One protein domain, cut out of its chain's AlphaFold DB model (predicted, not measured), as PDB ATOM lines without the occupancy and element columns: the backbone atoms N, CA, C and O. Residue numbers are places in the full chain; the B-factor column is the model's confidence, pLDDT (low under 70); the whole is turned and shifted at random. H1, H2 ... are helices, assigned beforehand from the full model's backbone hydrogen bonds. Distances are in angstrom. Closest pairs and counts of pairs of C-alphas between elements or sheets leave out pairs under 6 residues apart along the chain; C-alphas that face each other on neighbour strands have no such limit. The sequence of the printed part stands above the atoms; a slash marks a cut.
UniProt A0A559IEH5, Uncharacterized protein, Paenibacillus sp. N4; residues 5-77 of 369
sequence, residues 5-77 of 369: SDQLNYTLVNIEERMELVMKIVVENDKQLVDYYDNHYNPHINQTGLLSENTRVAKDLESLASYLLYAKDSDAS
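AT A GLANCE: This is residues 5 to 77 of the 369 residues of an uncharacterized protein of Paenibacillus sp. N4 (UniProt A0A559IEH5). Two helices, H1 and H2, meet end to end in a wide V, and a third, H3, runs back across its open side, its last part packed on H1. The long loop of residues 40 to 55 joins H2 to H3. The 73 printed residues, with three named helices in the order H1, H2, H3 and no named strand, are all helix in class and loose, with a radius of gyration of the C-alphas of 14.4 A and spans of 40 by 27 by 18 A.

IN THESE COORDINATES: H1, residues 15 to 28, starts at C-alpha 15 (218.597, 185.228, 131.750) and is 19.9 A long. H2 is residues 30 to 39. H3, residues 56 to 69, is 20.0 A long and ends at C-alpha 69 (221.781, 190.660, 126.143).

HOW THE PARTS SIT: H1 touches H3 at a shallow tilt of 22 degrees, opposite ways; H3 does so with residues 64 to 68 alone, and the closest C-alphas, of Arg 18 and Leu 68, are 6.3 A apart. H1 and H2 are close but not clearly touching, the closest C-alphas being those of Val 26 and Leu 33, 7.9 A; they are only just about perpendicular at 72 degrees. H2 and H3 are close but not clearly touching, the closest C-alphas being those of Tyr 36 and Val 57, 7.7 A. In H1, H2 and H3 every O i to N i+4 pair is within hydrogen-bond range.

THE WHOLE: The C-alphas farthest apart, of Asn 39 and Ser 77, are 43.4 A apart. The printed part has no cut; the link from H1 to H2 is tight, that from H2 to H3 long. Residue 40, residues 42 to 55 and residues 72 to 77 have pLDDT under 70.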
ATOM      1  N   SER A   5     227.909 198.825 137.379       78.94
ATOM      2  CA  SER A   5     228.602 197.736 136.689       78.94
ATOM      3  C   SER A   5     229.417 196.825 137.612       78.94
ATOM      4  O   SER A   5     229.638 195.670 137.264       78.94
ATOM      5  N   ASP A   6     229.883 197.323 138.762       84.62
ATOM      6  CA  ASP A   6     230.732 196.552 139.684       84.62
ATOM      7  C   ASP A   6     229.914 195.524 140.492       84.62
ATOM      8  O   ASP A   6     230.485 194.615 141.089       84.62
ATOM      9  N   GLN A   7     228.582 195.651 140.501       84.31
ATOM     10  CA  GLN A   7     227.651 194.740 141.179       84.31
ATOM     11  C   GLN A   7     227.182 193.583 140.276       84.31
ATOM     12  O   GLN A   7     226.427 192.716 140.716       84.31
ATOM     13  N   LEU A   8     227.623 193.554 139.013       86.94
ATOM     14  CA  LEU A   8     227.274 192.510 138.054       86.94
ATOM     15  C   LEU A   8     228.033 191.208 138.331       86.94
ATOM     16  O   LEU A   8     229.254 191.210 138.483       86.94
ATOM     17  N   ASN A   9     227.319 190.078 138.300       86.50
ATOM     18  CA  ASN A   9     227.911 188.757 138.492       86.50
ATOM     19  C   ASN A   9     227.895 187.901 137.213       86.50
ATOM     20  O   ASN A   9     226.962 187.151 136.945       86.50
ATOM     21  N   TYR A  10     228.992 187.930 136.458       82.19
ATOM     22  CA  TYR A  10     229.136 187.182 135.201       82.19
ATOM     23  C   TYR A  10     229.175 185.651 135.349       82.19
ATOM     24  O   TYR A  10     229.206 184.961 134.330       82.19
ATOM     25  N   THR A  11     229.150 185.102 136.571       80.38
ATOM     26  CA  THR A  11     229.000 183.652 136.773       80.38
ATOM     27  C   THR A  11     227.570 183.169 136.546       80.38
ATOM     28  O   THR A  11     227.381 181.986 136.285       80.38
ATOM     29  N   LEU A  12     226.567 184.053 136.639       81.69
ATOM     30  CA  LEU A  12     225.176 183.714 136.328       81.69
ATOM     31  C   LEU A  12     225.040 183.516 134.820       81.69
ATOM     32  O   LEU A  12     225.517 184.348 134.046       81.69
ATOM     33  N   VAL A  13     224.421 182.421 134.383       74.12
ATOM     34  CA  VAL A  13     224.305 182.071 132.954       74.12
ATOM     35  C   VAL A  13     222.880 182.275 132.442       74.12
ATOM     36  O   VAL A  13     222.717 182.714 131.302       74.12
ATOM     37  N   ASN A  14     221.883 182.004 133.290       79.88
ATOM     38  CA  ASN A  14     220.466 182.095 132.957       79.88
ATOM     39  C   ASN A  14     219.993 183.559 132.917       79.88
ATOM     40  O   ASN A  14     220.361 184.370 133.770       79.88
ATOM     41  N   ILE A  15     219.168 183.894 131.924       83.44
ATOM     42  CA  ILE A  15     218.597 185.228 131.750       83.44
ATOM     43  C   ILE A  15     217.694 185.629 132.919       83.44
ATOM     44  O   ILE A  15     217.748 186.782 133.338       83.44
ATOM     45  N   GLU A  16     216.941 184.689 133.494       83.31
ATOM     46  CA  GLU A  16     216.026 184.958 134.611       83.31
ATOM     47  C   GLU A  16     216.790 185.427 135.859       83.31
ATOM     48  O   GLU A  16     216.495 186.485 136.414       83.31
ATOM     49  N   GLU A  17     217.859 184.714 136.222       83.81
ATOM     50  CA  GLU A  17     218.734 185.054 137.353       83.81
ATOM     51  C   GLU A  17     219.478 186.379 137.124       83.81
ATOM     52  O   GLU A  17     219.658 187.188 138.039       83.81
ATOM     53  N   ARG A  18     219.919 186.631 135.882       86.62
ATOM     54  CA  ARG A  18     220.549 187.908 135.521       86.62
ATOM     55  C   ARG A  18     219.558 189.063 135.602       86.62
ATOM     56  O   ARG A  18     219.943 190.144 136.046       86.62
ATOM     57  N   MET A  19     218.313 188.844 135.189       88.06
ATOM     58  CA  MET A  19     217.256 189.847 135.227       88.06
ATOM     59  C   MET A  19     216.878 190.198 136.664       88.06
ATOM     60  O   MET A  19     216.814 191.381 136.987       88.06
ATOM     61  N   GLU A  20     216.748 189.208 137.548       91.00
ATOM     62  CA  GLU A  20     216.488 189.434 138.974       91.00
ATOM     63  C   GLU A  20     217.609 190.251 139.641       91.00
ATOM     64  O   GLU A  20     217.344 191.227 140.352       91.00
ATOM     65  N   LEU A  21     218.876 189.929 139.342       90.69
ATOM     66  CA  LEU A  21     220.024 190.692 139.836       90.69
ATOM     67  C   LEU A  21     220.003 192.146 139.340       90.69
ATOM     68  O   LEU A  21     220.214 193.070 140.128       90.69
ATOM     69  N   VAL A  22     219.744 192.365 138.046       90.25
ATOM     70  CA  VAL A  22     219.676 193.718 137.473       90.25
ATOM     71  C   VAL A  22     218.509 194.505 138.068       90.25
ATOM     72  O   VAL A  22     218.692 195.669 138.414       90.25
ATOM     73  N   MET A  23     217.342 193.884 138.260       89.69
ATOM     74  CA  MET A  23     216.199 194.530 138.913       89.69
ATOM     75  C   MET A  23     216.547 194.983 140.331       89.69
ATOM     76  O   MET A  23     216.253 196.120 140.692       89.69
ATOM     77  N   LYS A  24     217.241 194.149 141.111       92.50
ATOM     78  CA  LYS A  24     217.700 194.525 142.452       92.50
ATOM     79  C   LYS A  24     218.648 195.731 142.424       92.50
ATOM     80  O   LYS A  24     218.450 196.673 143.186       92.50
ATOM     81  N   ILE A  25     219.623 195.738 141.511       89.75
ATOM     82  CA  ILE A  25     220.578 196.849 141.340       89.75
ATOM     83  C   ILE A  25     219.853 198.149 140.961       89.75
ATOM     84  O   ILE A  25     220.181 199.216 141.480       89.75
ATOM     85  N   VAL A  26     218.856 198.071 140.075       87.88
ATOM     86  CA  VAL A  26     218.054 199.230 139.656       87.88
ATOM     87  C   VAL A  26     217.228 199.769 140.824       87.88
ATOM     88  O   VAL A  26     217.273 200.968 141.082       87.88
ATOM     89  N   VAL A  27     216.549 198.901 141.580       89.56
ATOM     90  CA  VAL A  27     215.728 199.297 142.738       89.56
ATOM     91  C   VAL A  27     216.574 199.930 143.846       89.56
ATOM     92  O   VAL A  27     216.184 200.943 144.422       89.56
ATOM     93  N   GLU A  28     217.762 199.389 144.125       88.38
ATOM     94  CA  GLU A  28     218.678 199.949 145.128       88.38
ATOM     95  C   GLU A  28     219.194 201.352 144.755       88.38
ATOM     96  O   GLU A  28     219.559 202.132 145.639       88.38
ATOM     97  N   ASN A  29     219.194 201.701 143.463       87.31
ATOM     98  CA  ASN A  29     219.709 202.971 142.942       87.31
ATOM     99  C   ASN A  29     218.623 203.853 142.296       87.31
ATOM    100  O   ASN A  29     218.946 204.837 141.628       87.31
ATOM    101  N   ASP A  30     217.347 203.549 142.544       84.88
ATOM    102  CA  ASP A  30     216.180 204.172 141.908       84.88
ATOM    103  C   ASP A  30     216.205 205.706 141.986       84.88
ATOM    104  O   ASP A  30     216.173 206.395 140.969       84.88
ATOM    105  N   LYS A  31     216.433 206.259 143.185       82.62
ATOM    106  CA  LYS A  31     216.511 207.717 143.405       82.62
ATOM    107  C   LYS A  31     217.559 208.419 142.532       82.62
ATOM    108  O   LYS A  31     217.373 209.576 142.177       82.62
ATOM    109  N   GLN A  32     218.666 207.746 142.219       79.69
ATOM    110  CA  GLN A  32     219.751 208.312 141.408       79.69
ATOM    111  C   GLN A  32     219.454 208.203 139.911       79.69
ATOM    112  O   GLN A  32     219.840 209.076 139.138       79.69
ATOM    113  N   LEU A  33     218.774 207.131 139.500       81.81
ATOM    114  CA  LEU A  33     218.336 206.955 138.120       81.81
ATOM    115  C   LEU A  33     217.232 207.955 137.770       81.81
ATOM    116  O   LEU A  33     217.304 208.564 136.708       81.81
ATOM    117  N   VAL A  34     216.278 208.184 138.678       83.44
ATOM    118  CA  VAL A  34     215.234 209.211 138.521       83.44
ATOM    119  C   VAL A  34     215.857 210.603 138.367       83.44
ATOM    120  O   VAL A  34     215.578 211.280 137.385       83.44
ATOM    121  N   ASP A  35     216.795 210.983 139.243       80.75
ATOM    122  CA  ASP A  35     217.520 212.261 139.136       80.75
ATOM    123  C   ASP A  35     218.265 212.409 137.795       80.75
ATOM    124  O   ASP A  35     218.230 213.465 137.160       80.75
ATOM    125  N   TYR A  36     218.890 211.332 137.307       80.00
ATOM    126  CA  TYR A  36     219.536 211.328 135.995       80.00
ATOM    127  C   TYR A  36     218.539 211.557 134.850       80.00
ATOM    128  O   TYR A  36     218.824 212.355 133.954       80.00
ATOM    129  N   TYR A  37     217.388 210.882 134.859       78.12
ATOM    130  CA  TYR A  37     216.380 211.040 133.808       78.12
ATOM    131  C   TYR A  37     215.695 212.409 133.840       78.12
ATOM    132  O   TYR A  37     215.427 212.962 132.775       78.12
ATOM    133  N   ASP A  38     215.493 212.982 135.024       80.06
ATOM    134  CA  ASP A  38     214.836 214.280 135.175       80.06
ATOM    135  C   ASP A  38     215.772 215.453 134.841       80.06
ATOM    136  O   ASP A  38     215.355 216.418 134.200       80.06
ATOM    137  N   ASN A  39     217.049 215.379 135.241       75.31
ATOM    138  CA  ASN A  39     217.956 216.532 135.194       75.31
ATOM    139  C   ASN A  39     219.081 216.425 134.156       75.31
ATOM    140  O   ASN A  39     219.718 217.435 133.834       75.31
ATOM    141  N   HIS A  40     219.399 215.223 133.667       68.94
ATOM    142  CA  HIS A  40     220.608 214.981 132.865       68.94
ATOM    143  C   HIS A  40     220.362 214.226 131.557       68.94
ATOM    144  O   HIS A  40     221.231 214.227 130.686       68.94
ATOM    145  N   TYR A  41     219.202 213.598 131.382       72.62
ATOM    146  CA  TYR A  41     218.877 212.873 130.164       72.62
ATOM    147  C   TYR A  41     218.471 213.830 129.038       72.62
ATOM    148  O   TYR A  41     217.538 214.618 129.164       72.62
ATOM    149  N   ASN A  42     219.169 213.742 127.904       66.44
ATOM    150  CA  ASN A  42     218.837 214.483 126.691       66.44
ATOM    151  C   ASN A  42     218.483 213.502 125.555       66.44
ATOM    152  O   ASN A  42     219.370 212.769 125.106       66.44
ATOM    153  N   PRO A  43     217.229 213.489 125.065       63.06
ATOM    154  CA  PRO A  43     216.790 212.603 123.986       63.06
ATOM    155  C   PRO A  43     217.314 213.018 122.598       63.06
ATOM    156  O   PRO A  43     217.225 212.242 121.648       63.06
ATOM    157  N   HIS A  44     217.878 214.224 122.451       58.34
ATOM    158  CA  HIS A  44     218.450 214.698 121.194       58.34
ATOM    159  C   HIS A  44     219.927 214.301 121.083       58.34
ATOM    160  O   HIS A  44     220.832 214.979 121.574       58.34
ATOM    161  N   ILE A  45     220.148 213.164 120.426       55.06
ATOM    162  CA  ILE A  45     221.453 212.539 120.200       55.06
ATOM    163  C   ILE A  45     222.233 213.344 119.152       55.06
ATOM    164  O   ILE A  45     221.988 213.224 117.954       55.06
ATOM    165  N   ASN A  46     223.202 214.142 119.600       55.66
ATOM    166  CA  ASN A  46     224.198 214.768 118.731       55.66
ATOM    167  C   ASN A  46     225.571 214.174 119.070       55.66
ATOM    168  O   ASN A  46     226.007 214.289 120.212       55.66
ATOM    169  N   GLN A  47     226.286 213.625 118.077       50.56
ATOM    170  CA  GLN A  47     227.604 212.962 118.226       50.56
ATOM    171  C   GLN A  47     228.707 213.831 118.875       50.56
ATOM    172  O   GLN A  47     229.796 213.347 119.176       50.56
ATOM    173  N   THR A  48     228.454 215.125 119.068       51.91
ATOM    174  CA  THR A  48     229.361 216.101 119.691       51.91
ATOM    175  C   THR A  48     228.819 216.678 121.006       51.91
ATOM    176  O   THR A  48     229.403 217.612 121.550       51.91
ATOM    177  N   GLY A  49     227.687 216.175 121.506       53.91
ATOM    178  CA  GLY A  49     227.030 216.660 122.715       53.91
ATOM    179  C   GLY A  49     227.745 216.212 123.991       53.91
ATOM    180  O   GLY A  49     228.059 215.040 124.173       53.91
ATOM    181  N   LEU A  50     227.974 217.147 124.914       52.59
ATOM    182  CA  LEU A  50     228.682 216.895 126.175       52.59
ATOM    183  C   LEU A  50     227.829 216.146 127.230       52.59
ATOM    184  O   LEU A  50     228.335 215.852 128.309       52.59
ATOM    185  N   LEU A  51     226.542 215.872 126.965       54.28
ATOM    186  CA  LEU A  51     225.528 215.717 128.024       54.28
ATOM    187  C   LEU A  51     224.639 214.454 127.986       54.28
ATOM    188  O   LEU A  51     223.581 214.465 128.592       54.28
ATOM    189  N   SER A  52     225.041 213.330 127.387       55.22
ATOM    190  CA  SER A  52     224.332 212.057 127.673       55.22
ATOM    191  C   SER A  52     225.199 210.813 127.476       55.22
ATOM    192  O   SER A  52     225.372 210.032 128.408       55.22
ATOM    193  N   GLU A  53     225.850 210.677 126.322       56.31
ATOM    194  CA  GLU A  53     226.591 209.462 125.925       56.31
ATOM    195  C   GLU A  53     227.860 209.189 126.753       56.31
ATOM    196  O   GLU A  53     228.277 208.047 126.937       56.31
ATOM    197  N   ASN A  54     228.496 210.241 127.277       58.72
ATOM    198  CA  ASN A  54     229.735 210.120 128.052       58.72
ATOM    199  C   ASN A  54     229.531 210.162 129.566       58.72
ATOM    200  O   ASN A  54     230.512 210.092 130.315       58.72
ATOM    201  N   THR A  55     228.281 210.252 130.023       68.06
ATOM    202  CA  THR A  55     227.984 210.230 131.451       68.06
ATOM    203  C   THR A  55     228.256 208.838 132.016       68.06
ATOM    204  O   THR A  55     228.121 207.810 131.350       68.06
ATOM    205  N   ARG A  56     228.693 208.797 133.274       71.31
ATOM    206  CA  ARG A  56     228.994 207.538 133.961       71.31
ATOM    207  C   ARG A  56     227.755 206.642 134.073       71.31
ATOM    208  O   ARG A  56     227.881 205.437 133.907       71.31
ATOM    209  N   VAL A  57     226.581 207.239 134.286       76.38
ATOM    210  CA  VAL A  57     225.296 206.533 134.406       76.38
ATOM    211  C   VAL A  57     224.904 205.871 133.086       76.38
ATOM    212  O   VAL A  57     224.533 204.703 133.092       76.38
ATOM    213  N   ALA A  58     225.073 206.547 131.943       74.38
ATOM    214  CA  ALA A  58     224.806 205.948 130.633       74.38
ATOM    215  C   ALA A  58     225.684 204.714 130.357       74.38
ATOM    216  O   ALA A  58     225.180 203.691 129.904       74.38
ATOM    217  N   LYS A  59     226.980 204.779 130.693       79.12
ATOM    218  CA  LYS A  59     227.911 203.642 130.541       79.12
ATOM    219  C   LYS A  59     227.575 202.477 131.470       79.12
ATOM    220  O   LYS A  59     227.726 201.314 131.093       79.12
ATOM    221  N   ASP A  60     227.114 202.786 132.677       82.50
ATOM    222  CA  ASP A  60     226.664 201.788 133.641       82.50
ATOM    223  C   ASP A  60     225.370 201.105 133.145       82.50
ATOM    224  O   ASP A  60     225.306 199.877 133.130       82.50
ATOM    225  N   LEU A  61     224.394 201.862 132.626       82.25
ATOM    226  CA  LEU A  61     223.168 201.325 132.012       82.25
ATOM    227  C   LEU A  61     223.458 200.481 130.759       82.25
ATOM    228  O   LEU A  61     222.883 199.406 130.595       82.25
ATOM    229  N   GLU A  62     224.389 200.913 129.905       80.94
ATOM    230  CA  GLU A  62     224.851 200.138 128.745       80.94
ATOM    231  C   GLU A  62     225.494 198.806 129.173       80.94
ATOM    232  O   GLU A  62     225.308 197.772 128.523       80.94
ATOM    233  N   SER A  63     226.215 198.810 130.298       82.62
ATOM    234  CA  SER A  63     226.820 197.606 130.871       82.62
ATOM    235  C   SER A  63     225.761 196.642 131.418       82.62
ATOM    236  O   SER A  63     225.853 195.443 131.154       82.62
ATOM    237  N   LEU A  64     224.727 197.146 132.106       85.25
ATOM    238  CA  LEU A  64     223.582 196.340 132.561       85.25
ATOM    239  C   LEU A  64     222.810 195.740 131.371       85.25
ATOM    240  O   LEU A  64     222.500 194.549 131.367       85.25
ATOM    241  N   ALA A  65     222.556 196.534 130.326       80.81
ATOM    242  CA  ALA A  65     221.885 196.070 129.111       80.81
ATOM    243  C   ALA A  65     222.706 194.994 128.385       80.81
ATOM    244  O   ALA A  65     222.175 193.958 127.988       80.81
ATOM    245  N   SER A  66     224.020 195.202 128.267       81.25
ATOM    246  CA  SER A  66     224.938 194.205 127.714       81.25
ATOM    247  C   SER A  66     224.909 192.908 128.527       81.25
ATOM    248  O   SER A  66     224.842 191.825 127.953       81.25
ATOM    249  N   TYR A  67     224.918 193.001 129.856       84.12
ATOM    250  CA  TYR A  67     224.879 191.844 130.748       84.12
ATOM    251  C   TYR A  67     223.631 190.968 130.545       84.12
ATOM    252  O   TYR A  67     223.754 189.739 130.524       84.12
ATOM    253  N   LEU A  68     222.465 191.580 130.310       83.31
ATOM    254  CA  LEU A  68     221.230 190.866 129.963       83.31
ATOM    255  C   LEU A  68     221.267 190.298 128.537       83.31
ATOM    256  O   LEU A  68     220.955 189.130 128.338       83.31
ATOM    257  N   LEU A  69     221.722 191.080 127.552       75.81
ATOM    258  CA  LEU A  69     221.781 190.660 126.143       75.81
ATOM    259  C   LEU A  69     222.738 189.487 125.878       75.81
ATOM    260  O   LEU A  69     222.581 188.781 124.882       75.81
ATOM    261  N   TYR A  70     223.759 189.309 126.718       73.56
ATOM    262  CA  TYR A  70     224.701 188.189 126.632       73.56
ATOM    263  C   TYR A  70     224.371 187.055 127.617       73.56
ATOM    264  O   TYR A  70     225.253 186.244 127.923       73.56
ATOM    265  N   ALA A  71     223.159 187.006 128.179       76.69
ATOM    266  CA  ALA A  71     222.672 185.796 128.839       76.69
ATOM    267  C   ALA A  71     222.516 184.684 127.791       76.69
ATOM    268  O   ALA A  71     222.201 184.962 126.632       76.69
ATOM    269  N   LYS A  72     222.798 183.429 128.157       62.12
ATOM    270  CA  LYS A  72     222.492 182.310 127.261       62.12
ATOM    271  C   LYS A  72     221.011 181.998 127.440       62.12
ATOM    272  O   LYS A  72     220.631 181.538 128.513       62.12
ATOM    273  N   ASP A  73     220.206 182.255 126.415       59.66
ATOM    274  CA  ASP A  73     218.833 181.757 126.380       59.66
ATOM    275  C   ASP A  73     218.888 180.227 126.423       59.66
ATOM    276  O   ASP A  73     219.557 179.604 125.594       59.66
ATOM    277  N   SER A  74     218.225 179.621 127.409       57.09
ATOM    278  CA  SER A  74     218.223 178.171 127.632       57.09
ATOM    279  C   SER A  74     217.644 177.366 126.463       57.09
ATOM    280  O   SER A  74     217.927 176.176 126.371       57.09
ATOM    281  N   ASP A  75     216.918 178.014 125.543       55.47
ATOM    282  CA  ASP A  75     216.168 177.359 124.462       55.47
ATOM    283  C   ASP A  75     216.517 177.845 123.041       55.47
ATOM    284  O   ASP A  75     215.871 177.458 122.064       55.47
ATOM    285  N   ALA A  76     217.551 178.677 122.872       51.28
ATOM    286  CA  ALA A  76     217.994 179.068 121.536       51.28
ATOM    287  C   ALA A  76     218.849 177.948 120.918       51.28
ATOM    288  O   ALA A  76     220.022 177.796 121.249       51.28
ATOM    289  N   SER A  77     218.259 177.168 120.006       47.94
ATOM    290  CA  SER A  77     218.958 176.138 119.226       47.94
ATOM    291  C   SER A  77     220.285 176.664 118.656       47.94
ATOM    292  O   SER A  77     220.293 177.714 117.994       47.94
TER     293      SER A  77